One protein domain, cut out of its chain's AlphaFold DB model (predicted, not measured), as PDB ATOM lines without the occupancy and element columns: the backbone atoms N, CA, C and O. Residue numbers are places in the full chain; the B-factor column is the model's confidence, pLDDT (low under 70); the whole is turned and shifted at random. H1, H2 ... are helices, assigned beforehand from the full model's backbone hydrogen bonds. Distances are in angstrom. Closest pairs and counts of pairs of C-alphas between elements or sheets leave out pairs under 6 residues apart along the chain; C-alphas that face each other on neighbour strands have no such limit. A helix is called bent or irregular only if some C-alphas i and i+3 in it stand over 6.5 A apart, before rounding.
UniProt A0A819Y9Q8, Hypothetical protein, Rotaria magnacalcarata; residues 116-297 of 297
ATOM      1  N   GLY A 116     -46.539  29.159   0.207       58.19
ATOM      2  CA  GLY A 116     -47.691  29.112  -0.674       58.19
ATOM      3  C   GLY A 116     -47.808  27.712  -1.248       58.19
ATOM      4  O   GLY A 116     -46.848  27.165  -1.788       58.19
ATOM      5  N   THR A 117     -48.987  27.113  -1.134       57.66
ATOM      6  CA  THR A 117     -49.249  25.796  -1.707       57.66
ATOM      7  C   THR A 117     -49.611  25.939  -3.182       57.66
ATOM      8  O   THR A 117     -50.628  26.538  -3.535       57.66
ATOM      9  N   PHE A 118     -48.789  25.364  -4.065       61.31
ATOM     10  CA  PHE A 118     -49.148  25.225  -5.474       61.31
ATOM     11  C   PHE A 118     -50.236  24.156  -5.581       61.31
ATOM     12  O   PHE A 118     -49.972  22.960  -5.457       61.31
ATOM     13  N   LYS A 119     -51.489  24.581  -5.752       61.47
ATOM     14  CA  LYS A 119     -52.590  23.645  -5.967       61.47
ATOM     15  C   LYS A 119     -52.439  23.058  -7.366       61.47
ATOM     16  O   LYS A 119     -52.644  23.760  -8.353       61.47
ATOM     17  N   VAL A 120     -52.103  21.773  -7.452       64.25
ATOM     18  CA  VAL A 120     -52.088  21.059  -8.730       64.25
ATOM     19  C   VAL A 120     -53.525  21.073  -9.253       64.25
ATOM     20  O   VAL A 120     -54.418  20.579  -8.566       64.25
ATOM     21  N   LEU A 121     -53.756  21.716 -10.403       71.62
ATOM     22  CA  LEU A 121     -55.053  22.163 -10.944       71.62
ATOM     23  C   LEU A 121     -56.082  21.025 -11.150       71.62
ATOM     24  O   LEU A 121     -56.422  20.679 -12.272       71.62
ATOM     25  N   GLY A 122     -56.583  20.424 -10.069       71.88
ATOM     26  CA  GLY A 122     -57.483  19.266 -10.091       71.88
ATOM     27  C   GLY A 122     -56.794  17.893 -10.095       71.88
ATOM     28  O   GLY A 122     -57.485  16.890  -9.959       71.88
ATOM     29  N   HIS A 123     -55.458  17.824 -10.169       77.38
ATOM     30  CA  HIS A 123     -54.701  16.560 -10.263       77.38
ATOM     31  C   HIS A 123     -54.028  16.130  -8.947       77.38
ATOM     32  O   HIS A 123     -53.050  15.392  -8.970       77.38
ATOM     33  N   GLN A 124     -54.544  16.578  -7.797       81.38
ATOM     34  CA  GLN A 124     -53.929  16.332  -6.485       81.38
ATOM     35  C   GLN A 124     -53.702  14.835  -6.199       81.38
ATOM     36  O   GLN A 124     -52.590  14.446  -5.873       81.38
ATOM     37  N   ASN A 125     -54.724  13.993  -6.390       83.81
ATOM     38  CA  ASN A 125     -54.608  12.552  -6.128       83.81
ATOM     39  C   ASN A 125     -53.566  11.897  -7.047       83.81
ATOM     40  O   ASN A 125     -52.722  11.141  -6.590       83.81
ATOM     41  N   LYS A 126     -53.567  12.247  -8.343       84.50
ATOM     42  CA  LYS A 126     -52.588  11.707  -9.297       84.50
ATOM     43  C   LYS A 126     -51.166  12.145  -8.946       84.50
ATOM     44  O   LYS A 126     -50.253  11.339  -9.008       84.50
ATOM     45  N   TYR A 127     -50.982  13.393  -8.525       85.06
ATOM     46  CA  TYR A 127     -49.688  13.881  -8.051       85.06
ATOM     47  C   TYR A 127     -49.149  13.108  -6.838       85.06
ATOM     48  O   TYR A 127     -47.937  12.952  -6.711       85.06
ATOM     49  N   GLU A 128     -50.029  12.630  -5.960       84.75
ATOM     50  CA  GLU A 128     -49.651  11.839  -4.784       84.75
ATOM     51  C   GLU A 128     -49.397  10.360  -5.123       84.75
ATOM     52  O   GLU A 128     -48.493   9.752  -4.545       84.75
ATOM     53  N   ASP A 129     -50.149   9.802  -6.076       88.38
ATOM     54  CA  ASP A 129     -50.148   8.367  -6.388       88.38
ATOM     55  C   ASP A 129     -49.215   7.967  -7.549       88.38
ATOM     56  O   ASP A 129     -48.796   6.810  -7.624       88.38
ATOM     57  N   ASP A 130     -48.887   8.892  -8.457       89.69
ATOM     58  CA  ASP A 130     -48.111   8.642  -9.678       89.69
ATOM     59  C   ASP A 130     -46.738   9.350  -9.622       89.69
ATOM     60  O   ASP A 130     -46.645  10.572  -9.815       89.69
ATOM     61  N   PRO A 131     -45.643   8.601  -9.373       88.94
ATOM     62  CA  PRO A 131     -44.300   9.167  -9.293       88.94
ATOM     63  C   PRO A 131     -43.818   9.818 -10.592       88.94
ATOM     64  O   PRO A 131     -43.053  10.779 -10.528       88.94
ATOM     65  N   GLU A 132     -44.234   9.307 -11.753       89.62
ATOM     66  CA  GLU A 132     -43.832   9.846 -13.054       89.62
ATOM     67  C   GLU A 132     -44.519  11.189 -13.300       89.62
ATOM     68  O   GLU A 132     -43.855  12.185 -13.601       89.62
ATOM     69  N   PHE A 133     -45.827  11.253 -13.045       88.50
ATOM     70  CA  PHE A 133     -46.573  12.508 -13.097       88.50
ATOM     71  C   PHE A 133     -45.998  13.541 -12.119       88.50
ATOM     72  O   PHE A 133     -45.725  14.680 -12.501       88.50
ATOM     73  N   SER A 134     -45.741  13.150 -10.865       87.69
ATOM     74  CA  SER A 134     -45.123  14.024  -9.858       87.69
ATOM     75  C   SER A 134     -43.755  14.546 -10.304       87.69
ATOM     76  O   SER A 134     -43.455  15.734 -10.161       87.69
ATOM     77  N   HIS A 135     -42.928  13.680 -10.897       88.94
ATOM     78  CA  HIS A 135     -41.626  14.058 -11.435       88.94
ATOM     79  C   HIS A 135     -41.750  15.096 -12.561       88.94
ATOM     80  O   HIS A 135     -41.057  16.115 -12.533       88.94
ATOM     81  N   ASN A 136     -42.674  14.899 -13.502       89.25
ATOM     82  CA  ASN A 136     -42.910  15.848 -14.592       89.25
ATOM     83  C   ASN A 136     -43.457  17.193 -14.094       89.25
ATOM     84  O   ASN A 136     -42.991  18.245 -14.536       89.25
ATOM     85  N   ILE A 137     -44.351  17.190 -13.100       88.44
ATOM     86  CA  ILE A 137     -44.776  18.425 -12.429       88.44
ATOM     87  C   ILE A 137     -43.583  19.129 -11.782       88.44
ATOM     88  O   ILE A 137     -43.413  20.331 -11.983       88.44
ATOM     89  N   HIS A 138     -42.715  18.408 -11.067       87.56
ATOM     90  CA  HIS A 138     -41.517  18.996 -10.465       87.56
ATOM     91  C   HIS A 138     -40.580  19.630 -11.494       87.56
ATOM     92  O   HIS A 138     -40.012  20.684 -11.201       87.56
ATOM     93  N   LYS A 139     -40.431  19.046 -12.690       89.62
ATOM     94  CA  LYS A 139     -39.651  19.659 -13.777       89.62
ATOM     95  C   LYS A 139     -40.212  21.023 -14.171       89.62
ATOM     96  O   LYS A 139     -39.451  21.984 -14.261       89.62
ATOM     97  N   ILE A 140     -41.531  21.100 -14.346       87.38
ATOM     98  CA  ILE A 140     -42.230  22.318 -14.769       87.38
ATOM     99  C   ILE A 140     -42.183  23.381 -13.669       87.38
ATOM    100  O   ILE A 140     -41.778  24.506 -13.925       87.38
ATOM    101  N   VAL A 141     -42.576  23.056 -12.434       85.19
ATOM    102  CA  VAL A 141     -42.831  24.095 -11.417       85.19
ATOM    103  C   VAL A 141     -41.655  24.356 -10.481       85.19
ATOM    104  O   VAL A 141     -41.542  25.457  -9.951       85.19
ATOM    105  N   VAL A 142     -40.770  23.375 -10.264       87.69
ATOM    106  CA  VAL A 142     -39.673  23.498  -9.289       87.69
ATOM    107  C   VAL A 142     -38.312  23.563  -9.970       87.69
ATOM    108  O   VAL A 142     -37.524  24.454  -9.661       87.69
ATOM    109  N   ALA A 143     -38.007  22.655 -10.897       91.25
ATOM    110  CA  ALA A 143     -36.678  22.579 -11.498       91.25
ATOM    111  C   ALA A 143     -36.332  23.833 -12.315       91.25
ATOM    112  O   ALA A 143     -35.196  24.304 -12.226       91.25
ATOM    113  N   LEU A 144     -37.311  24.431 -13.012       92.06
ATOM    114  CA  LEU A 144     -37.138  25.712 -13.716       92.06
ATOM    115  C   LEU A 144     -36.634  26.830 -12.792       92.06
ATOM    116  O   LEU A 144     -35.808  27.637 -13.212       92.06
ATOM    117  N   THR A 145     -37.050  26.849 -11.519       91.12
ATOM    118  CA  THR A 145     -36.608  27.866 -10.542       91.12
ATOM    119  C   THR A 145     -35.108  27.823 -10.266       91.12
ATOM    120  O   THR A 145     -34.533  28.820  -9.835       91.12
ATOM    121  N   PHE A 146     -34.452  26.692 -10.531       92.62
ATOM    122  CA  PHE A 146     -33.024  26.496 -10.293       92.62
ATOM    123  C   PHE A 146     -32.160  26.664 -11.547       92.62
ATOM    124  O   PHE A 146     -30.937  26.552 -11.444       92.62
ATOM    125  N   LEU A 147     -32.755  26.934 -12.713       93.56
ATOM    126  CA  LEU A 147     -31.998  27.355 -13.891       93.56
ATOM    127  C   LEU A 147     -31.509  28.797 -13.733       93.56
ATOM    128  O   LEU A 147     -32.065  29.582 -12.962       93.56
ATOM    129  N   LYS A 148     -30.474  29.161 -14.497       92.38
ATOM    130  CA  LYS A 148     -30.101  30.571 -14.651       92.38
ATOM    131  C   LYS A 148     -31.307  31.349 -15.193       92.38
ATOM    132  O   LYS A 148     -31.995  30.807 -16.059       92.38
ATOM    133  N   PRO A 149     -31.543  32.595 -14.748       91.38
ATOM    134  CA  PRO A 149     -32.657  33.404 -15.245       91.38
ATOM    135  C   PRO A 149     -32.738  33.461 -16.779       91.38
ATOM    136  O   PRO A 149     -33.811  33.253 -17.342       91.38
ATOM    137  N   ASP A 150     -31.592  33.608 -17.450       90.69
ATOM    138  CA  ASP A 150     -31.497  33.650 -18.918       90.69
ATOM    139  C   ASP A 150     -31.890  32.325 -19.601       90.69
ATOM    140  O   ASP A 150     -32.391  32.321 -20.725       90.69
ATOM    141  N   ASP A 151     -31.698  31.192 -18.920       92.94
ATOM    142  CA  ASP A 151     -32.011  29.854 -19.437       92.94
ATOM    143  C   ASP A 151     -33.452  29.423 -19.109       92.94
ATOM    144  O   ASP A 151     -33.949  28.451 -19.679       92.94
ATOM    145  N   ALA A 152     -34.142  30.124 -18.202       92.81
ATOM    146  CA  ALA A 152     -35.456  29.724 -17.700       92.81
ATOM    147  C   ALA A 152     -36.537  29.726 -18.794       92.81
ATOM    148  O   ALA A 152     -37.332  28.789 -18.878       92.81
ATOM    149  N   VAL A 153     -36.536  30.744 -19.664       93.19
ATOM    150  CA  VAL A 153     -37.473  30.834 -20.799       93.19
ATOM    151  C   VAL A 153     -37.243  29.686 -21.774       93.19
ATOM    152  O   VAL A 153     -38.190  29.002 -22.153       93.19
ATOM    153  N   LYS A 154     -35.979  29.432 -22.128       92.56
ATOM    154  CA  LYS A 154     -35.614  28.343 -23.035       92.56
ATOM    155  C   LYS A 154     -35.968  26.977 -22.445       92.56
ATOM    156  O   LYS A 154     -36.517  26.134 -23.141       92.56
ATOM    157  N   GLY A 155     -35.720  26.770 -21.151       92.81
ATOM    158  CA  GLY A 155     -36.121  25.546 -20.459       92.81
ATOM    159  C   GLY A 155     -37.634  25.324 -20.475       92.81
ATOM    160  O   GLY A 155     -38.079  24.195 -20.660       92.81
ATOM    161  N   PHE A 156     -38.426  26.390 -20.333       94.25
ATOM    162  CA  PHE A 156     -39.880  26.307 -20.456       94.25
ATOM    163  C   PHE A 156     -40.333  25.990 -21.889       94.25
ATOM    164  O   PHE A 156     -41.236  25.176 -22.079       94.25
ATOM    165  N   GLU A 157     -39.712  26.608 -22.895       93.12
ATOM    166  CA  GLU A 157     -39.990  26.339 -24.312       93.12
ATOM    167  C   GLU A 157     -39.691  24.881 -24.672       93.12
ATOM    168  O   GLU A 157     -40.554  24.219 -25.244       93.12
ATOM    169  N   ASP A 158     -38.530  24.360 -24.257       92.50
ATOM    170  CA  ASP A 158     -38.132  22.967 -24.488       92.50
ATOM    171  C   ASP A 158     -39.117  21.977 -23.827       92.50
ATOM    172  O   ASP A 158     -39.471  20.963 -24.431       92.50
ATOM    173  N   LEU A 159     -39.611  22.274 -22.614       91.31
ATOM    174  CA  LEU A 159     -40.653  21.474 -21.944       91.31
ATOM    175  C   LEU A 159     -42.005  21.536 -22.668       91.31
ATOM    176  O   LEU A 159     -42.802  20.604 -22.573       91.31
ATOM    177  N   SER A 160     -42.264  22.638 -23.370       90.62
ATOM    178  CA  SER A 160     -43.552  22.933 -23.998       90.62
ATOM    179  C   SER A 160     -43.622  22.517 -25.475       90.62
ATOM    180  O   SER A 160     -44.674  22.669 -26.088       90.62
ATOM    181  N   MET A 161     -42.535  21.997 -26.066       88.50
ATOM    182  CA  MET A 161     -42.495  21.638 -27.493       88.50
ATOM    183  C   MET A 161     -43.467  20.513 -27.864       88.50
ATOM    184  O   MET A 161     -44.109  20.594 -28.904       88.50
ATOM    185  N   ASN A 162     -43.563  19.465 -27.040       82.50
ATOM    186  CA  ASN A 162     -44.474  18.333 -27.241       82.50
ATOM    187  C   ASN A 162     -44.995  17.840 -25.882       82.50
ATOM    188  O   ASN A 162     -44.537  16.800 -25.403       82.50
ATOM    189  N   PRO A 163     -45.882  18.595 -25.213       84.62
ATOM    190  CA  PRO A 163     -46.378  18.196 -23.909       84.62
ATOM    191  C   PRO A 163     -47.487  17.163 -24.060       84.62
ATOM    192  O   PRO A 163     -48.358  17.317 -24.920       84.62
ATOM    193  N   ASP A 164     -47.516  16.180 -23.163       87.00
ATOM    194  CA  ASP A 164     -48.705  15.346 -23.012       87.00
ATOM    195  C   ASP A 164     -49.905  16.224 -22.631       87.00
ATOM    196  O   ASP A 164     -49.776  17.195 -21.872       87.00
ATOM    197  N   ASP A 165     -51.088  15.866 -23.139       86.06
ATOM    198  CA  ASP A 165     -52.327  16.639 -22.970       86.06
ATOM    199  C   ASP A 165     -52.631  16.965 -21.500       86.06
ATOM    200  O   ASP A 165     -53.195  18.012 -21.180       86.06
ATOM    201  N   GLU A 166     -52.214  16.095 -20.582       87.44
ATOM    202  CA  GLU A 166     -52.437  16.273 -19.153       87.44
ATOM    203  C   GLU A 166     -51.624  17.409 -18.510       87.44
ATOM    204  O   GLU A 166     -52.050  17.960 -17.493       87.44
ATOM    205  N   TYR A 167     -50.494  17.813 -19.099       88.50
ATOM    206  CA  TYR A 167     -49.668  18.906 -18.576       88.50
ATOM    207  C   TYR A 167     -50.041  20.269 -19.167       88.50
ATOM    208  O   TYR A 167     -49.647  21.298 -18.613       88.50
ATOM    209  N   GLN A 168     -50.837  20.299 -20.243       88.25
ATOM    210  CA  GLN A 168     -51.204  21.515 -20.985       88.25
ATOM    211  C   GLN A 168     -51.781  22.603 -20.079       88.25
ATOM    212  O   GLN A 168     -51.363  23.756 -20.137       88.25
ATOM    213  N   THR A 169     -52.703  22.241 -19.185       88.62
ATOM    214  CA  THR A 169     -53.349  23.198 -18.274       88.62
ATOM    215  C   THR A 169     -52.341  23.850 -17.323       88.62
ATOM    216  O   THR A 169     -52.410  25.053 -17.065       88.62
ATOM    217  N   ILE A 170     -51.388  23.071 -16.805       88.31
ATOM    218  CA  ILE A 170     -50.373  23.560 -15.865       88.31
ATOM    219  C   ILE A 170     -49.323  24.391 -16.596       88.31
ATOM    220  O   ILE A 170     -48.976  25.465 -16.113       88.31
ATOM    221  N   LEU A 171     -48.871  23.945 -17.770       91.38
ATOM    222  CA  LEU A 171     -47.960  24.709 -18.623       91.38
ATOM    223  C   LEU A 171     -48.573  26.045 -19.031       91.38
ATOM    224  O   LEU A 171     -47.910  27.070 -18.931       91.38
ATOM    225  N   HIS A 172     -49.854  26.054 -19.400       90.56
ATOM    226  CA  HIS A 172     -50.575  27.274 -19.735       90.56
ATOM    227  C   HIS A 172     -50.618  28.251 -18.560       90.56
ATOM    228  O   HIS A 172     -50.247  29.414 -18.701       90.56
ATOM    229  N   HIS A 173     -51.029  27.771 -17.383       89.69
ATOM    230  CA  HIS A 173     -51.061  28.594 -16.179       89.69
ATOM    231  C   HIS A 173     -49.669  29.133 -15.821       89.69
ATOM    232  O   HIS A 173     -49.521  30.311 -15.490       89.69
ATOM    233  N   PHE A 174     -48.644  28.281 -15.911       90.38
ATOM    234  CA  PHE A 174     -47.270  28.662 -15.611       90.38
ATOM    235  C   PHE A 174     -46.740  29.697 -16.610       90.38
ATOM    236  O   PHE A 174     -46.115  30.680 -16.206       90.38
ATOM    237  N   GLU A 175     -47.054  29.540 -17.901       93.06
ATOM    238  CA  GLU A 175     -46.700  30.518 -18.923       93.06
ATOM    239  C   GLU A 175     -47.356  31.869 -18.647       93.06
ATOM    240  O   GLU A 175     -46.700  32.900 -18.726       93.06
ATOM    241  N   GLU A 176     -48.639  31.898 -18.295       91.06
ATOM    242  CA  GLU A 176     -49.336  33.154 -18.019       91.06
ATOM    243  C   GLU A 176     -48.791  33.895 -16.800       91.06
ATOM    244  O   GLU A 176     -48.632  35.118 -16.842       91.06
ATOM    245  N   ALA A 177     -48.535  33.165 -15.716       90.06
ATOM    246  CA  ALA A 177     -48.175  33.759 -14.438       90.06
ATOM    247  C   ALA A 177     -46.681  34.103 -14.335       90.06
ATOM    248  O   ALA A 177     -46.356  35.164 -13.797       90.06
ATOM    249  N   TYR A 178     -45.790  33.247 -14.850       91.25
ATOM    250  CA  TYR A 178     -44.358  33.278 -14.509       91.25
ATOM    251  C   TYR A 178     -43.407  33.500 -15.695       91.25
ATOM    252  O   TYR A 178     -42.318  34.036 -15.489       91.25
ATOM    253  N   ILE A 179     -43.785  33.114 -16.920       93.12
ATOM    254  CA  ILE A 179     -42.918  33.238 -18.117       93.12
ATOM    255  C   ILE A 179     -43.353  34.388 -19.034       93.12
ATOM    256  O   ILE A 179     -42.521  35.088 -19.605       93.12
ATOM    257  N   GLY A 180     -44.661  34.592 -19.167       92.25
ATOM    258  CA  GLY A 180     -45.285  35.519 -20.096       92.25
ATOM    259  C   GLY A 180     -45.563  34.889 -21.464       92.25
ATOM    260  O   GLY A 180     -44.647  34.414 -22.139       92.25
ATOM    261  N   ARG A 181     -46.826  34.933 -21.915       88.69
ATOM    262  CA  ARG A 181     -47.243  34.371 -23.215       88.69
ATOM    263  C   ARG A 181     -46.455  34.965 -24.385       88.69
ATOM    264  O   ARG A 181     -46.307  36.192 -24.479       88.69
ATOM    265  N   LEU A 182     -46.032  34.106 -25.313       88.19
ATOM    266  CA  LEU A 182     -45.414  34.519 -26.574       88.19
ATOM    267  C   LEU A 182     -46.450  35.178 -27.501       88.19
ATOM    268  O   LEU A 182     -47.534  34.648 -27.742       88.19
ATOM    269  N   ARG A 183     -46.128  36.363 -28.023       87.12
ATOM    270  CA  ARG A 183     -46.954  37.089 -28.995       87.12
ATOM    271  C   ARG A 183     -46.515  36.759 -30.422       87.12
ATOM    272  O   ARG A 183     -45.374  36.381 -30.662       87.12
ATOM    273  N   ALA A 184     -47.395  37.022 -31.389       86.00
ATOM    274  CA  ALA A 184     -47.129  36.802 -32.816       86.00
ATOM    275  C   ALA A 184     -45.891  37.551 -33.360       86.00
ATOM    276  O   ALA A 184     -45.330  37.164 -34.378       86.00
ATOM    277  N   ASN A 185     -45.446  38.615 -32.686       89.25
ATOM    278  CA  ASN A 185     -44.240  39.371 -33.033       89.25
ATOM    279  C   ASN A 185     -42.955  38.823 -32.370       89.25
ATOM    280  O   ASN A 185     -41.965  39.547 -32.314       89.25
ATOM    281  N   HIS A 186     -42.976  37.599 -31.831       83.50
ATOM    282  CA  HIS A 186     -41.869  36.958 -31.103       83.50
ATOM    283  C   HIS A 186     -41.430  37.678 -29.816       83.50
ATOM    284  O   HIS A 186     -40.362  37.397 -29.281       83.50
ATOM    285  N   THR A 187     -42.253  38.585 -29.282       87.81
ATOM    286  CA  THR A 187     -42.031  39.178 -27.952       87.81
ATOM    287  C   THR A 187     -42.895  38.479 -26.912       87.81
ATOM    288  O   THR A 187     -44.024  38.078 -27.208       87.81
ATOM    289  N   ARG A 188     -42.400  38.335 -25.682       88.25
ATOM    290  CA  ARG A 188     -43.205  37.823 -24.566       88.25
ATOM    291  C   ARG A 188     -43.942  38.962 -23.875       88.25
ATOM    292  O   ARG A 188     -43.430  40.074 -23.753       88.25
ATOM    293  N   ARG A 189     -45.179  38.697 -23.454       91.00
ATOM    294  CA  ARG A 189     -45.893  39.586 -22.529       91.00
ATOM    295  C   ARG A 189     -45.145  39.604 -21.195       91.00
ATOM    296  O   ARG A 189     -44.600  38.588 -20.797       91.00
ATOM    297  N   GLU A 190     -45.175  40.727 -20.491       89.25
ATOM    298  CA  GLU A 190     -44.676  40.783 -19.118       89.25
ATOM    299  C   GLU A 190     -45.486  39.826 -18.211       89.25
ATOM    300  O   GLU A 190     -46.724  39.910 -18.210       89.25
ATOM    301  N   PRO A 191     -44.831  38.880 -17.510       92.44
ATOM    302  CA  PRO A 191     -45.501  37.965 -16.591       92.44
ATOM    303  C   PRO A 191     -46.005  38.699 -15.344       92.44
ATOM    304  O   PRO A 191     -45.538  39.786 -15.012       92.44
ATOM    305  N   MET A 192     -46.940  38.081 -14.618       89.62
ATOM    306  CA  MET A 192     -47.392  38.603 -13.322       89.62
ATOM    307  C   MET A 192     -46.256  38.602 -12.291       89.62
ATOM    308  O   MET A 192     -46.153  39.520 -11.481       89.62
ATOM    309  N   PHE A 193     -45.398  37.582 -12.349       89.38
ATOM    310  CA  PHE A 193     -44.213  37.441 -11.514       89.38
ATOM    311  C   PHE A 193     -42.984  37.268 -12.406       89.38
ATOM    312  O   PHE A 193     -42.876  36.289 -13.145       89.38
ATOM    313  N   THR A 194     -42.058  38.224 -12.351       91.25
ATOM    314  CA  THR A 194     -40.832  38.206 -13.163       91.25
ATOM    315  C   THR A 194     -39.905  37.058 -12.763       91.25
ATOM    316  O   THR A 194     -39.918  36.611 -11.618       91.25
ATOM    317  N   ILE A 195     -39.062  36.593 -13.691       91.00
ATOM    318  CA  ILE A 195     -38.124  35.482 -13.440       91.00
ATOM    319  C   ILE A 195     -37.214  35.772 -12.242       91.00
ATOM    320  O   ILE A 195     -37.034  34.910 -11.384       91.00
ATOM    321  N   ASP A 196     -36.709  37.000 -12.129       88.81
ATOM    322  CA  ASP A 196     -35.850  37.412 -11.014       88.81
ATOM    323  C   ASP A 196     -36.542  37.304  -9.649       88.81
ATOM    324  O   ASP A 196     -35.883  37.057  -8.640       88.81
ATOM    325  N   PHE A 197     -37.871  37.452  -9.607       86.56
ATOM    326  CA  PHE A 197     -38.644  37.345  -8.372       86.56
ATOM    327  C   PHE A 197     -38.716  35.903  -7.853       86.56
ATOM    328  O   PHE A 197     -38.600  35.678  -6.647       86.56
ATOM    329  N   TRP A 198     -38.902  34.918  -8.741       87.12
ATOM    330  CA  TRP A 198     -39.090  33.513  -8.354       87.12
ATOM    331  C   TRP A 198     -37.852  32.627  -8.543       87.12
ATOM    332  O   TRP A 198     -37.841  31.488  -8.064       87.12
ATOM    333  N   SER A 199     -36.797  33.112  -9.202       90.12
ATOM    334  CA  SER A 199     -35.566  32.344  -9.402       90.12
ATOM    335  C   SER A 199     -34.875  32.025  -8.074       90.12
ATOM    336  O   SER A 199     -34.545  32.890  -7.262       90.12
ATOM    337  N   MET A 200     -34.589  30.743  -7.871       89.38
ATOM    338  CA  MET A 200     -33.831  30.219  -6.738       89.38
ATOM    339  C   MET A 200     -32.343  30.037  -7.065       89.38
ATOM    340  O   MET A 200     -31.579  29.598  -6.197       89.38
ATOM    341  N   PHE A 201     -31.900  30.373  -8.280       91.00
ATOM    342  CA  PHE A 201     -30.520  30.183  -8.733       91.00
ATOM    343  C   PHE A 201     -29.512  30.947  -7.864       91.00
ATOM    344  O   PHE A 201     -28.612  30.347  -7.265       91.00
ATOM    345  N   HIS A 202     -29.686  32.264  -7.726       89.12
ATOM    346  CA  HIS A 202     -28.780  33.102  -6.933       89.12
ATOM    347  C   HIS A 202     -28.838  32.756  -5.443       89.12
ATOM    348  O   HIS A 202     -27.796  32.573  -4.816       89.12
ATOM    349  N   ARG A 203     -30.043  32.526  -4.901       87.88
ATOM    350  CA  ARG A 203     -30.214  32.073  -3.512       87.88
ATOM    351  C   ARG A 203     -29.452  30.778  -3.242       87.88
ATOM    352  O   ARG A 203     -28.769  30.667  -2.230       87.88
ATOM    353  N   THR A 204     -29.522  29.811  -4.156       88.94
ATOM    354  CA  THR A 204     -28.839  28.523  -3.971       88.94
ATOM    355  C   THR A 204     -27.326  28.654  -4.095       88.94
ATOM    356  O   THR A 204     -26.601  28.114  -3.264       88.94
ATOM    357  N   THR A 205     -26.835  29.388  -5.095       89.25
ATOM    358  CA  THR A 205     -25.388  29.584  -5.309       89.25
ATOM    359  C   THR A 205     -24.728  30.381  -4.184       89.25
ATOM    360  O   THR A 205     -23.588  30.100  -3.821       89.25
ATOM    361  N   GLN A 206     -25.461  31.305  -3.562       88.06
ATOM    362  CA  GLN A 206     -25.012  32.075  -2.399       88.06
ATOM    363  C   GLN A 206     -25.267  31.372  -1.056       88.06
ATOM    364  O   GLN A 206     -24.968  31.936  -0.008       88.06
ATOM    365  N   SER A 207     -25.787  30.138  -1.063       84.00
ATOM    366  CA  SER A 207     -26.138  29.391   0.157       84.00
ATOM    367  C   SER A 207     -27.124  30.132   1.076       84.00
ATOM    368  O   SER A 207     -27.072  30.000   2.299       84.00
ATOM    369  N   LEU A 208     -28.037  30.906   0.485       82.88
ATOM    370  CA  LEU A 208     -29.134  31.563   1.188       82.88
ATOM    371  C   LEU A 208     -30.288  30.586   1.445       82.88
ATOM    372  O   LEU A 208     -30.442  29.551   0.787       82.88
ATOM    373  N   MET A 209     -31.132  30.928   2.418       74.38
ATOM    374  CA  MET A 209     -32.290  30.115   2.783       74.38
ATOM    375  C   MET A 209     -33.299  30.040   1.624       74.38
ATOM    376  O   MET A 209     -33.584  31.034   0.958       74.38
ATOM    377  N   ARG A 210     -33.859  28.843   1.408       75.56
ATOM    378  CA  ARG A 210     -34.918  28.572   0.422       75.56
ATOM    379  C   ARG A 210     -36.220  28.281   1.168       75.56
ATOM    380  O   ARG A 210     -36.216  27.506   2.127       75.56
ATOM    381  N   THR A 211     -37.291  28.946   0.745       61.06
ATOM    382  CA  THR A 211     -38.579  29.145   1.443       61.06
ATOM    383  C   THR A 211     -39.159  27.905   2.116       61.06
ATOM    384  O   THR A 211     -39.554  27.988   3.277       61.06
ATOM    385  N   ASN A 212     -39.173  26.750   1.445       62.78
ATOM    386  CA  ASN A 212     -40.031  25.661   1.901       62.78
ATOM    387  C   ASN A 212     -39.609  25.045   3.257       62.78
ATOM    388  O   ASN A 212     -40.372  25.008   4.220       62.78
ATOM    389  N   ASN A 213     -38.355  24.607   3.388       69.50
ATOM    390  CA  ASN A 213     -37.975  23.745   4.513       69.50
ATOM    391  C   ASN A 213     -38.095  24.418   5.884       69.50
ATOM    392  O   ASN A 213     -38.470  23.764   6.860       69.50
ATOM    393  N   SER A 214     -37.728  25.696   5.974       75.81
ATOM    394  CA  SER A 214     -37.711  26.423   7.246       75.81
ATOM    395  C   SER A 214     -39.118  26.826   7.668       75.81
ATOM    396  O   SER A 214     -39.464  26.663   8.839       75.81
ATOM    397  N   THR A 215     -39.952  27.256   6.717       76.25
ATOM    398  CA  THR A 215     -41.349  27.610   6.988       76.25
ATOM    399  C   THR A 215     -42.186  26.370   7.302       76.25
ATOM    400  O   THR A 215     -42.851  26.341   8.336       76.25
ATOM    401  N   GLU A 216     -42.052  25.272   6.549       77.31
ATOM    402  CA  GLU A 216     -42.667  23.983   6.903       77.31
ATOM    403  C   GLU A 216     -42.177  23.456   8.257       77.31
ATOM    404  O   GLU A 216     -42.933  22.848   9.019       77.31
ATOM    405  N   ALA A 217     -40.885  23.608   8.571       80.81
ATOM    406  CA  ALA A 217     -40.360  23.221   9.877       80.81
ATOM    407  C   ALA A 217     -40.991  24.052  10.998       80.81
ATOM    408  O   ALA A 217     -41.349  23.483  12.033       80.81
ATOM    409  N   TYR A 218     -41.183  25.355  10.779       84.06
ATOM    410  CA  TYR A 218     -41.896  26.228  11.703       84.06
ATOM    411  C   TYR A 218     -43.364  25.809  11.850       84.06
ATOM    412  O   TYR A 218     -43.806  25.558  12.969       84.06
ATOM    413  N   HIS A 219     -44.096  25.588  10.754       83.25
ATOM    414  CA  HIS A 219     -45.475  25.086  10.786       83.25
ATOM    415  C   HIS A 219     -45.585  23.745  11.522       83.25
ATOM    416  O   HIS A 219     -46.450  23.570  12.381       83.25
ATOM    417  N   ARG A 220     -44.666  22.802  11.277       83.62
ATOM    418  CA  ARG A 220     -44.606  21.527  12.013       83.62
ATOM    419  C   ARG A 220     -44.330  21.726  13.500       83.62
ATOM    420  O   ARG A 220     -44.939  21.036  14.319       83.62
ATOM    421  N   ARG A 221     -43.433  22.648  13.863       86.50
ATOM    422  CA  ARG A 221     -43.140  23.001  15.261       86.50
ATOM    423  C   ARG A 221     -44.386  23.570  15.937       86.50
ATOM    424  O   ARG A 221     -44.782  23.059  16.982       86.50
ATOM    425  N   ILE A 222     -45.050  24.528  15.302       84.94
ATOM    426  CA  ILE A 222     -46.294  25.139  15.778       84.94
ATOM    427  C   ILE A 222     -47.405  24.091  15.949       84.94
ATOM    428  O   ILE A 222     -47.979  23.966  17.033       84.94
ATOM    429  N   ASN A 223     -47.637  23.244  14.945       83.44
ATOM    430  CA  ASN A 223     -48.609  22.150  15.031       83.44
ATOM    431  C   ASN A 223     -48.274  21.164  16.163       83.44
ATOM    432  O   ASN A 223     -49.163  20.705  16.883       83.44
ATOM    433  N   SER A 224     -46.987  20.874  16.378       81.75
ATOM    434  CA  SER A 224     -46.513  20.018  17.474       81.75
ATOM    435  C   SER A 224     -46.694  20.646  18.862       81.75
ATOM    436  O   SER A 224     -46.850  19.919  19.848       81.75
ATOM    437  N   ILE A 225     -46.697  21.976  18.962       80.06
ATOM    438  CA  ILE A 225     -46.970  22.703  20.207       80.06
ATOM    439  C   ILE A 225     -48.464  22.653  20.530       80.06
ATOM    440  O   ILE A 225     -48.838  22.388  21.679       80.06
ATOM    441  N   PHE A 226     -49.334  22.852  19.539       79.62
ATOM    442  CA  PHE A 226     -50.782  22.879  19.751       79.62
ATOM    443  C   PHE A 226     -51.396  21.479  19.930       79.62
ATOM    444  O   PHE A 226     -52.129  21.281  20.897       79.62
ATOM    445  N   GLN A 227     -51.007  20.477  19.132       72.12
ATOM    446  CA  GLN A 227     -51.436  19.062  19.245       72.12
ATOM    447  C   GLN A 227     -52.952  18.802  19.131       72.12
ATOM    448  O   GLN A 227     -53.392  17.675  19.360       72.12
ATOM    449  N   CYS A 228     -53.759  19.806  18.796       70.50
ATOM    450  CA  CYS A 228     -55.191  19.664  18.553       70.50
ATOM    451  C   CYS A 228     -55.693  20.760  17.606       70.50
ATOM    452  O   CYS A 228     -55.086  21.823  17.508       70.50
ATOM    453  N   THR A 229     -56.817  20.495  16.937       69.19
ATOM    454  CA  THR A 229     -57.449  21.429  15.990       69.19
ATOM    455  C   THR A 229     -58.111  22.612  16.697       69.19
ATOM    456  O   THR A 229     -58.082  23.730  16.200       69.19
ATOM    457  N   HIS A 230     -58.678  22.377  17.884       68.44
ATOM    458  CA  HIS A 230     -59.369  23.397  18.671       68.44
ATOM    459  C   HIS A 230     -58.789  23.427  20.083       68.44
ATOM    460  O   HIS A 230     -59.042  22.545  20.905       68.44
ATOM    461  N   GLN A 231     -57.941  24.416  20.347       71.06
ATOM    462  CA  GLN A 231     -57.371  24.665  21.666       71.06
ATOM    463  C   GLN A 231     -58.279  25.645  22.419       71.06
ATOM    464  O   GLN A 231     -58.763  26.610  21.833       71.06
ATOM    465  N   ALA A 232     -58.469  25.451  23.727       76.62
ATOM    466  CA  ALA A 232     -59.079  26.485  24.559       76.62
ATOM    467  C   ALA A 232     -58.276  27.793  24.448       76.62
ATOM    468  O   ALA A 232     -57.051  27.777  24.582       76.62
ATOM    469  N   GLN A 233     -58.969  28.909  24.241       78.00
ATOM    470  CA  GLN A 233     -58.405  30.238  23.988       78.00
ATOM    471  C   GLN A 233     -57.211  30.641  24.859       78.00
ATOM    472  O   GLN A 233     -56.152  31.005  24.353       78.00
ATOM    473  N   TRP A 234     -57.338  30.528  26.178       81.25
ATOM    474  CA  TRP A 234     -56.283  30.939  27.106       81.25
ATOM    475  C   TRP A 234     -55.063  30.026  27.026       81.25
ATOM    476  O   TRP A 234     -53.924  30.473  27.136       81.25
ATOM    477  N   VAL A 235     -55.295  28.739  26.762       77.69
ATOM    478  CA  VAL A 235     -54.225  27.766  26.533       77.69
ATOM    479  C   VAL A 235     -53.525  28.046  25.203       77.69
ATOM    480  O   VAL A 235     -52.313  27.864  25.114       77.69
ATOM    481  N   PHE A 236     -54.254  28.516  24.187       83.56
ATOM    482  CA  PHE A 236     -53.664  28.959  22.926       83.56
ATOM    483  C   PHE A 236     -52.710  30.142  23.145       83.56
ATOM    484  O   PHE A 236     -51.536  30.038  22.790       83.56
ATOM    485  N   LEU A 237     -53.163  31.207  23.818       86.94
ATOM    486  CA  LEU A 237     -52.319  32.374  24.111       86.94
ATOM    487  C   LEU A 237     -51.104  32.021  24.972       86.94
ATOM    488  O   LEU A 237     -49.989  32.451  24.678       86.94
ATOM    489  N   GLN A 238     -51.276  31.180  25.997       85.00
ATOM    490  CA  GLN A 238     -50.135  30.760  26.808       85.00
ATOM    491  C   GLN A 238     -49.103  29.980  25.986       85.00
ATOM    492  O   GLN A 238     -47.902  30.185  26.155       85.00
ATOM    493  N   LYS A 239     -49.548  29.095  25.086       87.12
ATOM    494  CA  LYS A 239     -48.641  28.359  24.198       87.12
ATOM    495  C   LYS A 239     -47.870  29.298  23.264       87.12
ATOM    496  O   LYS A 239     -46.691  29.045  23.034       87.12
ATOM    497  N   LEU A 240     -48.485  30.389  22.793       89.62
ATOM    498  CA  LEU A 240     -47.773  31.431  22.041       89.62
ATOM    499  C   LEU A 240     -46.697  32.118  22.893       89.62
ATOM    500  O   LEU A 240     -45.569  32.280  22.434       89.62
ATOM    501  N   ILE A 241     -47.006  32.471  24.144       89.50
ATOM    502  CA  ILE A 241     -46.037  33.070  25.081       89.50
ATOM    503  C   ILE A 241     -44.866  32.116  25.363       89.50
ATOM    504  O   ILE A 241     -43.705  32.530  25.421       89.50
ATOM    505  N   ASP A 242     -45.160  30.829  25.533       87.12
ATOM    506  CA  ASP A 242     -44.147  29.802  25.760       87.12
ATOM    507  C   ASP A 242     -43.228  29.631  24.549       87.12
ATOM    508  O   ASP A 242     -42.006  29.546  24.703       87.12
ATOM    509  N   GLU A 243     -43.810  29.603  23.350       90.50
ATOM    510  CA  GLU A 243     -43.064  29.500  22.099       90.50
ATOM    511  C   GLU A 243     -42.225  30.751  21.835       90.50
ATOM    512  O   GLU A 243     -41.074  30.652  21.402       90.50
ATOM    513  N   GLN A 244     -42.742  31.926  22.197       91.19
ATOM    514  CA  GLN A 244     -41.986  33.170  22.171       91.19
ATOM    515  C   GLN A 244     -40.751  33.100  23.079       91.19
ATOM    516  O   GLN A 244     -39.660  33.527  22.692       91.19
ATOM    517  N   ASN A 245     -40.882  32.537  24.282       89.88
ATOM    518  CA  ASN A 245     -39.743  32.368  25.180       89.88
ATOM    519  C   ASN A 245     -38.709  31.367  24.641       89.88
ATOM    520  O   ASN A 245     -37.507  31.611  24.758       89.88
ATOM    521  N   ALA A 246     -39.160  30.262  24.043       88.88
ATOM    522  CA  ALA A 246     -38.266  29.298  23.406       88.88
ATOM    523  C   ALA A 246     -37.500  29.939  22.235       88.88
ATOM    524  O   ALA A 246     -36.279  29.836  22.170       88.88
ATOM    525  N   THR A 247     -38.198  30.691  21.381       89.50
ATOM    526  CA  THR A 247     -37.601  31.434  20.260       89.50
ATOM    527  C   THR A 247     -36.586  32.469  20.743       89.50
ATOM    528  O   THR A 247     -35.504  32.605  20.178       89.50
ATOM    529  N   HIS A 248     -36.885  33.179  21.834       88.81
ATOM    530  CA  HIS A 248     -35.935  34.106  22.442       88.81
ATOM    531  C   HIS A 248     -34.650  33.405  22.897       88.81
ATOM    532  O   HIS A 248     -33.561  33.938  22.691       88.81
ATOM    533  N   ALA A 249     -34.762  32.231  23.525       88.31
ATOM    534  CA  ALA A 249     -33.597  31.448  23.927       88.31
ATOM    535  C   ALA A 249     -32.766  31.022  22.705       88.31
ATOM    536  O   ALA A 249     -31.551  31.210  22.715       88.31
ATOM    537  N   ASP A 250     -33.418  30.551  21.636       87.94
ATOM    538  CA  ASP A 250     -32.767  30.194  20.368       87.94
ATOM    539  C   ASP A 250     -31.997  31.399  19.777       87.94
ATOM    540  O   ASP A 250     -30.824  31.276  19.423       87.94
ATOM    541  N   ILE A 251     -32.598  32.598  19.762       86.94
ATOM    542  CA  ILE A 251     -31.940  33.838  19.305       86.94
ATOM    543  C   ILE A 251     -30.711  34.173  20.161       86.94
ATOM    544  O   ILE A 251     -29.669  34.554  19.627       86.94
ATOM    545  N   VAL A 252     -30.810  34.055  21.489       87.25
ATOM    546  CA  VAL A 252     -29.684  34.322  22.399       87.25
ATOM    547  C   VAL A 252     -28.547  33.328  22.170       87.25
ATOM    548  O   VAL A 252     -27.390  33.742  22.119       87.25
ATOM    549  N   HIS A 253     -28.854  32.044  21.983       87.75
ATOM    550  CA  HIS A 253     -27.861  31.030  21.632       87.75
ATOM    551  C   HIS A 253     -27.141  31.358  20.318       87.75
ATOM    552  O   HIS A 253     -25.909  31.356  20.294       87.75
ATOM    553  N   ILE A 254     -27.884  31.721  19.267       89.06
ATOM    554  CA  ILE A 254     -27.314  32.116  17.968       89.06
ATOM    555  C   ILE A 254     -26.409  33.344  18.119       89.06
ATOM    556  O   ILE A 254     -25.265  33.332  17.673       89.06
ATOM    557  N   ARG A 255     -26.874  34.384  18.824       87.06
ATOM    558  CA  ARG A 255     -26.082  35.598  19.106       87.06
ATOM    559  C   ARG A 255     -24.840  35.327  19.954       87.06
ATOM    560  O   ARG A 255     -23.883  36.087  19.884       87.06
ATOM    561  N   SER A 256     -24.847  34.245  20.727       92.00
ATOM    562  CA  SER A 256     -23.697  33.783  21.514       92.00
ATOM    563  C   SER A 256     -22.723  32.925  20.688       92.00
ATOM    564  O   SER A 256     -21.814  32.321  21.251       92.00
ATOM    565  N   GLY A 257     -22.921  32.827  19.368       89.62
ATOM    566  CA  GLY A 257     -22.064  32.079  18.448       89.62
ATOM    567  C   GLY A 257     -22.405  30.595  18.317       89.62
ATOM    568  O   GLY A 257     -21.650  29.852  17.691       89.62
ATOM    569  N   GLN A 258     -23.523  30.124  18.882       90.38
ATOM    570  CA  GLN A 258     -23.954  28.747  18.648       90.38
ATOM    571  C   GLN A 258     -24.557  28.609  17.251       90.38
ATOM    572  O   GLN A 258     -25.495  29.316  16.890       90.38
ATOM    573  N   VAL A 259     -24.053  27.646  16.484       81.50
ATOM    574  CA  VAL A 259     -24.578  27.337  15.153       81.50
ATOM    575  C   VAL A 259     -25.681  26.279  15.278       81.50
ATOM    576  O   VAL A 259     -25.416  25.188  15.802       81.50
ATOM    577  N   PRO A 260     -26.912  26.553  14.804       80.12
ATOM    578  CA  PRO A 260     -27.973  25.556  14.761       80.12
ATOM    579  C   PRO A 260     -27.541  24.339  13.942       80.12
ATOM    580  O   PRO A 260     -27.027  24.463  12.831       80.12
ATOM    581  N   LYS A 261     -27.756  23.135  14.476       78.06
ATOM    582  CA  LYS A 261     -27.424  21.903  13.754       78.06
ATOM    583  C   LYS A 261     -28.459  21.647  12.660       78.06
ATOM    584  O   LYS A 261     -29.636  21.453  12.964       78.06
ATOM    585  N   SER A 262     -28.012  21.568  11.410       74.25
ATOM    586  CA  SER A 262     -28.836  21.058  10.314       74.25
ATOM    587  C   SER A 262     -28.870  19.527  10.338       74.25
ATOM    588  O   SER A 262     -27.981  18.851  10.866       74.25
ATOM    589  N   LYS A 263     -29.930  18.936   9.786       80.25
ATOM    590  CA  LYS A 263     -29.972  17.483   9.591       80.25
ATOM    591  C   LYS A 263     -29.003  17.126   8.467       80.25
ATOM    592  O   LYS A 263     -29.110  17.677   7.377       80.25
ATOM    593  N   LYS A 264     -28.169  16.101   8.667       83.69
ATOM    594  CA  LYS A 264     -27.241  15.591   7.634       83.69
ATOM    595  C   LYS A 264     -27.915  15.302   6.283       83.69
ATOM    596  O   LYS A 264     -27.277  15.454   5.248       83.69
ATOM    597  N   LYS A 265     -29.190  14.873   6.278       82.81
ATOM    598  CA  LYS A 265     -29.970  14.683   5.038       82.81
ATOM    599  C   LYS A 265     -30.077  15.997   4.253       82.81
ATOM    600  O   LYS A 265     -29.785  16.002   3.064       82.81
ATOM    601  N   ASN A 266     -30.434  17.088   4.928       80.31
ATOM    602  CA  ASN A 266     -30.595  18.399   4.308       80.31
ATOM    603  C   ASN A 266     -29.253  18.883   3.760       80.31
ATOM    604  O   ASN A 266     -29.170  19.174   2.578       80.31
ATOM    605  N   GLU A 267     -28.183  18.841   4.560       82.94
ATOM    606  CA  GLU A 267     -26.835  19.245   4.122       82.94
ATOM    607  C   GLU A 267     -26.369  18.499   2.860       82.94
ATOM    608  O   GLU A 267     -25.782  19.090   1.955       82.94
ATOM    609  N   ARG A 268     -26.630  17.187   2.780       86.44
ATOM    610  CA  ARG A 268     -26.322  16.389   1.583       86.44
ATOM    611  C   ARG A 268     -27.144  16.841   0.380       86.44
ATOM    612  O   ARG A 268     -26.579  16.983  -0.701       86.44
ATOM    613  N   TYR A 269     -28.440  17.074   0.570       85.44
ATOM    614  CA  TYR A 269     -29.319  17.595  -0.475       85.44
ATOM    615  C   TYR A 269     -28.830  18.950  -1.007       85.44
ATOM    616  O   TYR A 269     -28.711  19.111  -2.221       85.44
ATOM    617  N   GLU A 270     -28.469  19.889  -0.124       85.88
ATOM    618  CA  GLU A 270     -27.970  21.210  -0.535       85.88
ATOM    619  C   GLU A 270     -26.681  21.098  -1.347       85.88
ATOM    620  O   GLU A 270     -26.570  21.717  -2.401       85.88
ATOM    621  N   LYS A 271     -25.745  20.239  -0.920       89.19
ATOM    622  CA  LYS A 271     -24.498  19.988  -1.656       89.19
ATOM    623  C   LYS A 271     -24.742  19.395  -3.043       89.19
ATOM    624  O   LYS A 271     -24.118  19.845  -4.000       89.19
ATOM    625  N   ARG A 272     -25.639  18.405  -3.165       91.56
ATOM    626  CA  ARG A 272     -26.006  17.818  -4.469       91.56
ATOM    627  C   ARG A 272     -26.620  18.870  -5.387       91.56
ATOM    628  O   ARG A 272     -26.231  18.959  -6.545       91.56
ATOM    629  N   LEU A 273     -27.538  19.689  -4.865       90.19
ATOM    630  CA  LEU A 273     -28.197  20.709  -5.673       90.19
ATOM    631  C   LEU A 273     -27.217  21.793  -6.124       90.19
ATOM    632  O   LEU A 273     -27.189  22.136  -7.301       90.19
ATOM    633  N   LEU A 274     -26.382  22.292  -5.212       91.81
ATOM    634  CA  LEU A 274     -25.367  23.288  -5.539       91.81
ATOM    635  C   LEU A 274     -24.403  22.768  -6.612       91.81
ATOM    636  O   LEU A 274     -24.047  23.512  -7.522       91.81
ATOM    637  N   HIS A 275     -24.018  21.490  -6.539       93.00
ATOM    638  CA  HIS A 275     -23.182  20.860  -7.558       93.00
ATOM    639  C   HIS A 275     -23.855  20.851  -8.938       93.00
ATOM    640  O   HIS A 275     -23.209  21.256  -9.903       93.00
ATOM    641  N   LEU A 276     -25.134  20.459  -9.017       93.12
ATOM    642  CA  LEU A 276     -25.909  20.446 -10.266       93.12
ATOM    643  C   LEU A 276     -26.070  21.844 -10.871       93.12
ATOM    644  O   LEU A 276     -25.954  22.009 -12.079       93.12
ATOM    645  N   ILE A 277     -26.320  22.857 -10.040       92.00
ATOM    646  CA  ILE A 277     -26.491  24.243 -10.498       92.00
ATOM    647  C   ILE A 277     -25.154  24.845 -10.953       92.00
ATOM    648  O   ILE A 277     -25.105  25.582 -11.935       92.00
ATOM    649  N   SER A 278     -24.062  24.519 -10.256       92.50
ATOM    650  CA  SER A 278     -22.725  25.034 -10.582       92.50
ATOM    651  C   SER A 278     -22.106  24.352 -11.805       92.50
ATOM    652  O   SER A 278     -21.241  24.936 -12.449       92.50
ATOM    653  N   ASN A 279     -22.534  23.127 -12.127       93.00
ATOM    654  CA  ASN A 279     -22.031  22.328 -13.245       93.00
ATOM    655  C   ASN A 279     -23.212  21.856 -14.111       93.00
ATOM    656  O   ASN A 279     -23.558  20.672 -14.071       93.00
ATOM    657  N   PRO A 280     -23.868  22.772 -14.847       92.12
ATOM    658  CA  PRO A 280     -25.056  22.428 -15.612       92.12
ATOM    659  C   PRO A 280     -24.723  21.484 -16.771       92.12
ATOM    660  O   PRO A 280     -23.676  21.596 -17.414       92.12
ATOM    661  N   HIS A 281     -25.644  20.571 -17.066       93.00
ATOM    662  CA  HIS A 281     -25.589  19.751 -18.269       93.00
ATOM    663  C   HIS A 281     -25.672  20.623 -19.534       93.00
ATOM    664  O   HIS A 281     -26.278  21.691 -19.534       93.00
ATOM    665  N   GLN A 282     -25.089  20.146 -20.641       90.44
ATOM    666  CA  GLN A 282     -25.166  20.845 -21.935       90.44
ATOM    667  C   GLN A 282     -26.606  20.937 -22.465       90.44
ATOM    668  O   GLN A 282     -26.965  21.914 -23.116       90.44
ATOM    669  N   ASN A 283     -27.419  19.911 -22.201       93.31
ATOM    670  CA  ASN A 283     -28.829  19.870 -22.563       93.31
ATOM    671  C   ASN A 283     -29.694  20.333 -21.376       93.31
ATOM    672  O   ASN A 283     -29.562  19.805 -20.270       93.31
ATOM    673  N   ILE A 284     -30.586  21.301 -21.616       92.88
ATOM    674  CA  ILE A 284     -31.418  21.920 -20.573       92.88
ATOM    675  C   ILE A 284     -32.475  20.950 -20.037       92.88
ATOM    676  O   ILE A 284     -32.704  20.920 -18.830       92.88
ATOM    677  N   LEU A 285     -33.070  20.103 -20.880       91.81
ATOM    678  CA  LEU A 285     -34.027  19.090 -20.422       91.81
ATOM    679  C   LEU A 285     -33.359  18.087 -19.478       91.81
ATOM    680  O   LEU A 285     -33.888  17.823 -18.404       91.81
ATOM    681  N   THR A 286     -32.146  17.631 -19.808       93.38
ATOM    682  CA  THR A 286     -31.352  16.783 -18.904       93.38
ATOM    683  C   THR A 286     -31.026  17.502 -17.594       93.38
ATOM    684  O   THR A 286     -31.046  16.890 -16.528       93.38
ATOM    685  N   GLN A 287     -30.752  18.811 -17.641       94.06
ATOM    686  CA  GLN A 287     -30.561  19.613 -16.433       94.06
ATOM    687  C   GLN A 287     -31.818  19.647 -15.562       94.06
ATOM    688  O   GLN A 287     -31.726  19.455 -14.347       94.06
ATOM    689  N   LEU A 288     -32.984  19.854 -16.170       92.69
ATOM    690  CA  LEU A 288     -34.266  19.868 -15.474       92.69
ATOM    691  C   LEU A 288     -34.593  18.506 -14.857       92.69
ATOM    692  O   LEU A 288     -34.978  18.462 -13.690       92.69
ATOM    693  N   ASP A 289     -34.354  17.414 -15.583       92.50
ATOM    694  CA  ASP A 289     -34.501  16.044 -15.076       92.50
ATOM    695  C   ASP A 289     -33.596  15.791 -13.864       92.50
ATOM    696  O   ASP A 289     -34.049  15.320 -12.816       92.50
ATOM    697  N   SER A 290     -32.308  16.131 -13.964       92.25
ATOM    698  CA  SER A 290     -31.339  15.954 -12.875       92.25
ATOM    699  C   SER A 290     -31.717  16.756 -11.625       92.25
ATOM    700  O   SER A 290     -31.601  16.250 -10.503       92.25
ATOM    701  N   ILE A 291     -32.196  17.993 -11.793       91.69
ATOM    702  CA  ILE A 291     -32.663  18.829 -10.680       91.69
ATOM    703  C   ILE A 291     -33.943  18.246 -10.065       91.69
ATOM    704  O   ILE A 291     -34.000  18.094  -8.842       91.69
ATOM    705  N   ALA A 292     -34.934  17.881 -10.883       89.69
ATOM    706  CA  ALA A 292     -36.194  17.292 -10.427       89.69
ATOM    707  C   ALA A 292     -35.960  15.994  -9.638       89.69
ATOM    708  O   ALA A 292     -36.510  15.825  -8.550       89.69
ATOM    709  N   ASN A 293     -35.057  15.135 -10.115       88.75
ATOM    710  CA  ASN A 293     -34.644  13.919  -9.413       88.75
ATOM    711  C   ASN A 293     -34.003  14.208  -8.052       88.75
ATOM    712  O   ASN A 293     -34.186  13.456  -7.103       88.75
ATOM    713  N   ASN A 294     -33.240  15.292  -7.916       85.00
ATOM    714  CA  ASN A 294     -32.632  15.628  -6.632       85.00
ATOM    715  C   ASN A 294     -33.655  16.148  -5.605       85.00
ATOM    716  O   ASN A 294     -33.418  16.000  -4.406       85.00
ATOM    717  N   ILE A 295     -34.765  16.744  -6.055       75.00
ATOM    718  CA  ILE A 295     -35.846  17.260  -5.198       75.00
ATOM    719  C   ILE A 295     -36.695  16.118  -4.623       75.00
ATOM    720  O   ILE A 295     -37.095  16.181  -3.462       75.00
ATOM    721  N   THR A 296     -36.920  15.053  -5.395       59.41
ATOM    722  CA  THR A 296     -37.713  13.884  -4.977       59.41
ATOM    723  C   THR A 296     -36.970  12.904  -4.043       59.41
ATOM    724  O   THR A 296     -37.602  11.994  -3.505       59.41
ATOM    725  N   LEU A 297     -35.657  13.089  -3.799       46.66
ATOM    726  CA  LEU A 297     -34.763  12.215  -2.993       46.66
ATOM    727  C   LEU A 297     -34.479  12.719  -1.554       46.66
ATOM    728  O   LEU A 297     -34.934  12.120  -0.541       46.66
TER     729      LEU A 297
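This is residues 116 to 297 of the 297 residues of the protein "Hypothetical protein" of Rotaria magnacalcarata (UniProt A0A819Y9Q8). A lobe of mostly short helices, H2 to H7 with H11, stands at one end, and two longer helices, H8 and H9, reach away from it as a V-shaped arm, with H9 crossing the far end. The chain then returns to H10, which pairs with H11 as a hairpin along the lobe, leaving an open space between H8, H9 and H10. The printed part has 182 residues with eleven named helices, H1 to H11 in order, and no named strand; the class is all helix. It is loose, with a radius of gyration of the C-alphas of 20.1 A, and elongated, spanning 60 by 38 by 32 A.

H1 is residues 124 to 129, beginning at C-alpha 124, (-53.929, 16.332, -6.485). H2 is residues 131 to 141, H3 143 to 146, and H4 149 to 160, 17.5 A long. H4 is only just irregular, with C-alphas 150 and 153 6.9 A apart; H5, residues 165 to 179 and 19.7 A long, is irregular, with C-alphas 166 and 169 7.0 A apart. H6 is residues 195 to 198 and H7 201 to 205. H8 is residues 211 to 226, 22.9 A, and H9, the longest, residues 233 to 255, 33.1 A, beginning at (-58.405, 30.238, 23.988). H10 is residues 264 to 278, 21.0 A, and H11 residues 284 to 295, ending at (-35.846, 17.260, -5.198).

H1 and H2 touch only at the corner, Tyr 127 to Ser 134 being the closest C-alphas at 4.9 A. H2 touches H11 at a steep tilt of 65 degrees, closest at C-alphas 139 and 292, 5.4 A. H3 touches H11 at C-alphas 143 and 288, 5.4 A. H4 and H5, a helical hairpin, only just touch, with 3 pairs of C-alphas within 8 A, the closest being 153 and 179 at 6.5 A. H4 is about perpendicular to H11, at 84 degrees, and touches it closest at C-alphas 155 and 284, 5.9 A. H6 only just touches H4, with 3 pairs within 8 A, closest at C-alphas 195 and 149, 6.1 A. H7 touches H10, closest at C-alphas 205 and 274, 6.3 A. H8 and H9 only just touch, with 3 pairs within 8 A, closest at C-alphas 225 and 239, 7.1 A, at a steep tilt of 47 degrees, opposite ways. H8 and H10 are apart. H10 and H11, a helical hairpin, touch at a shallow tilt of 8 degrees, opposite ways, closest at C-alphas 273 and 294, 6.8 A. The helix packing is part aligned, part crossed. Every O i to N i+4 pair is within hydrogen-bond range in H1, H2, H7, H9, H10 and H11, against 6 of 8 in H4, 9 of 11 in H5 and 11 of 12 in H8; H3 and H6 are too short for such a pair.

The two C-alphas farthest apart, Asn 185 and Trp 234, are 61.9 A apart. The printed part has no cut and ends at the chain's last residue, 297. The link from H5 to H6, residues 180 to 194, is long. Residues 214 to 220, 244 to 249 and 251 to 257 stand free. Mean pLDDT of the printed part is 85.5; residues 116 to 120, 211 to 213, 229 to 230 and 296 to 297 are under 70.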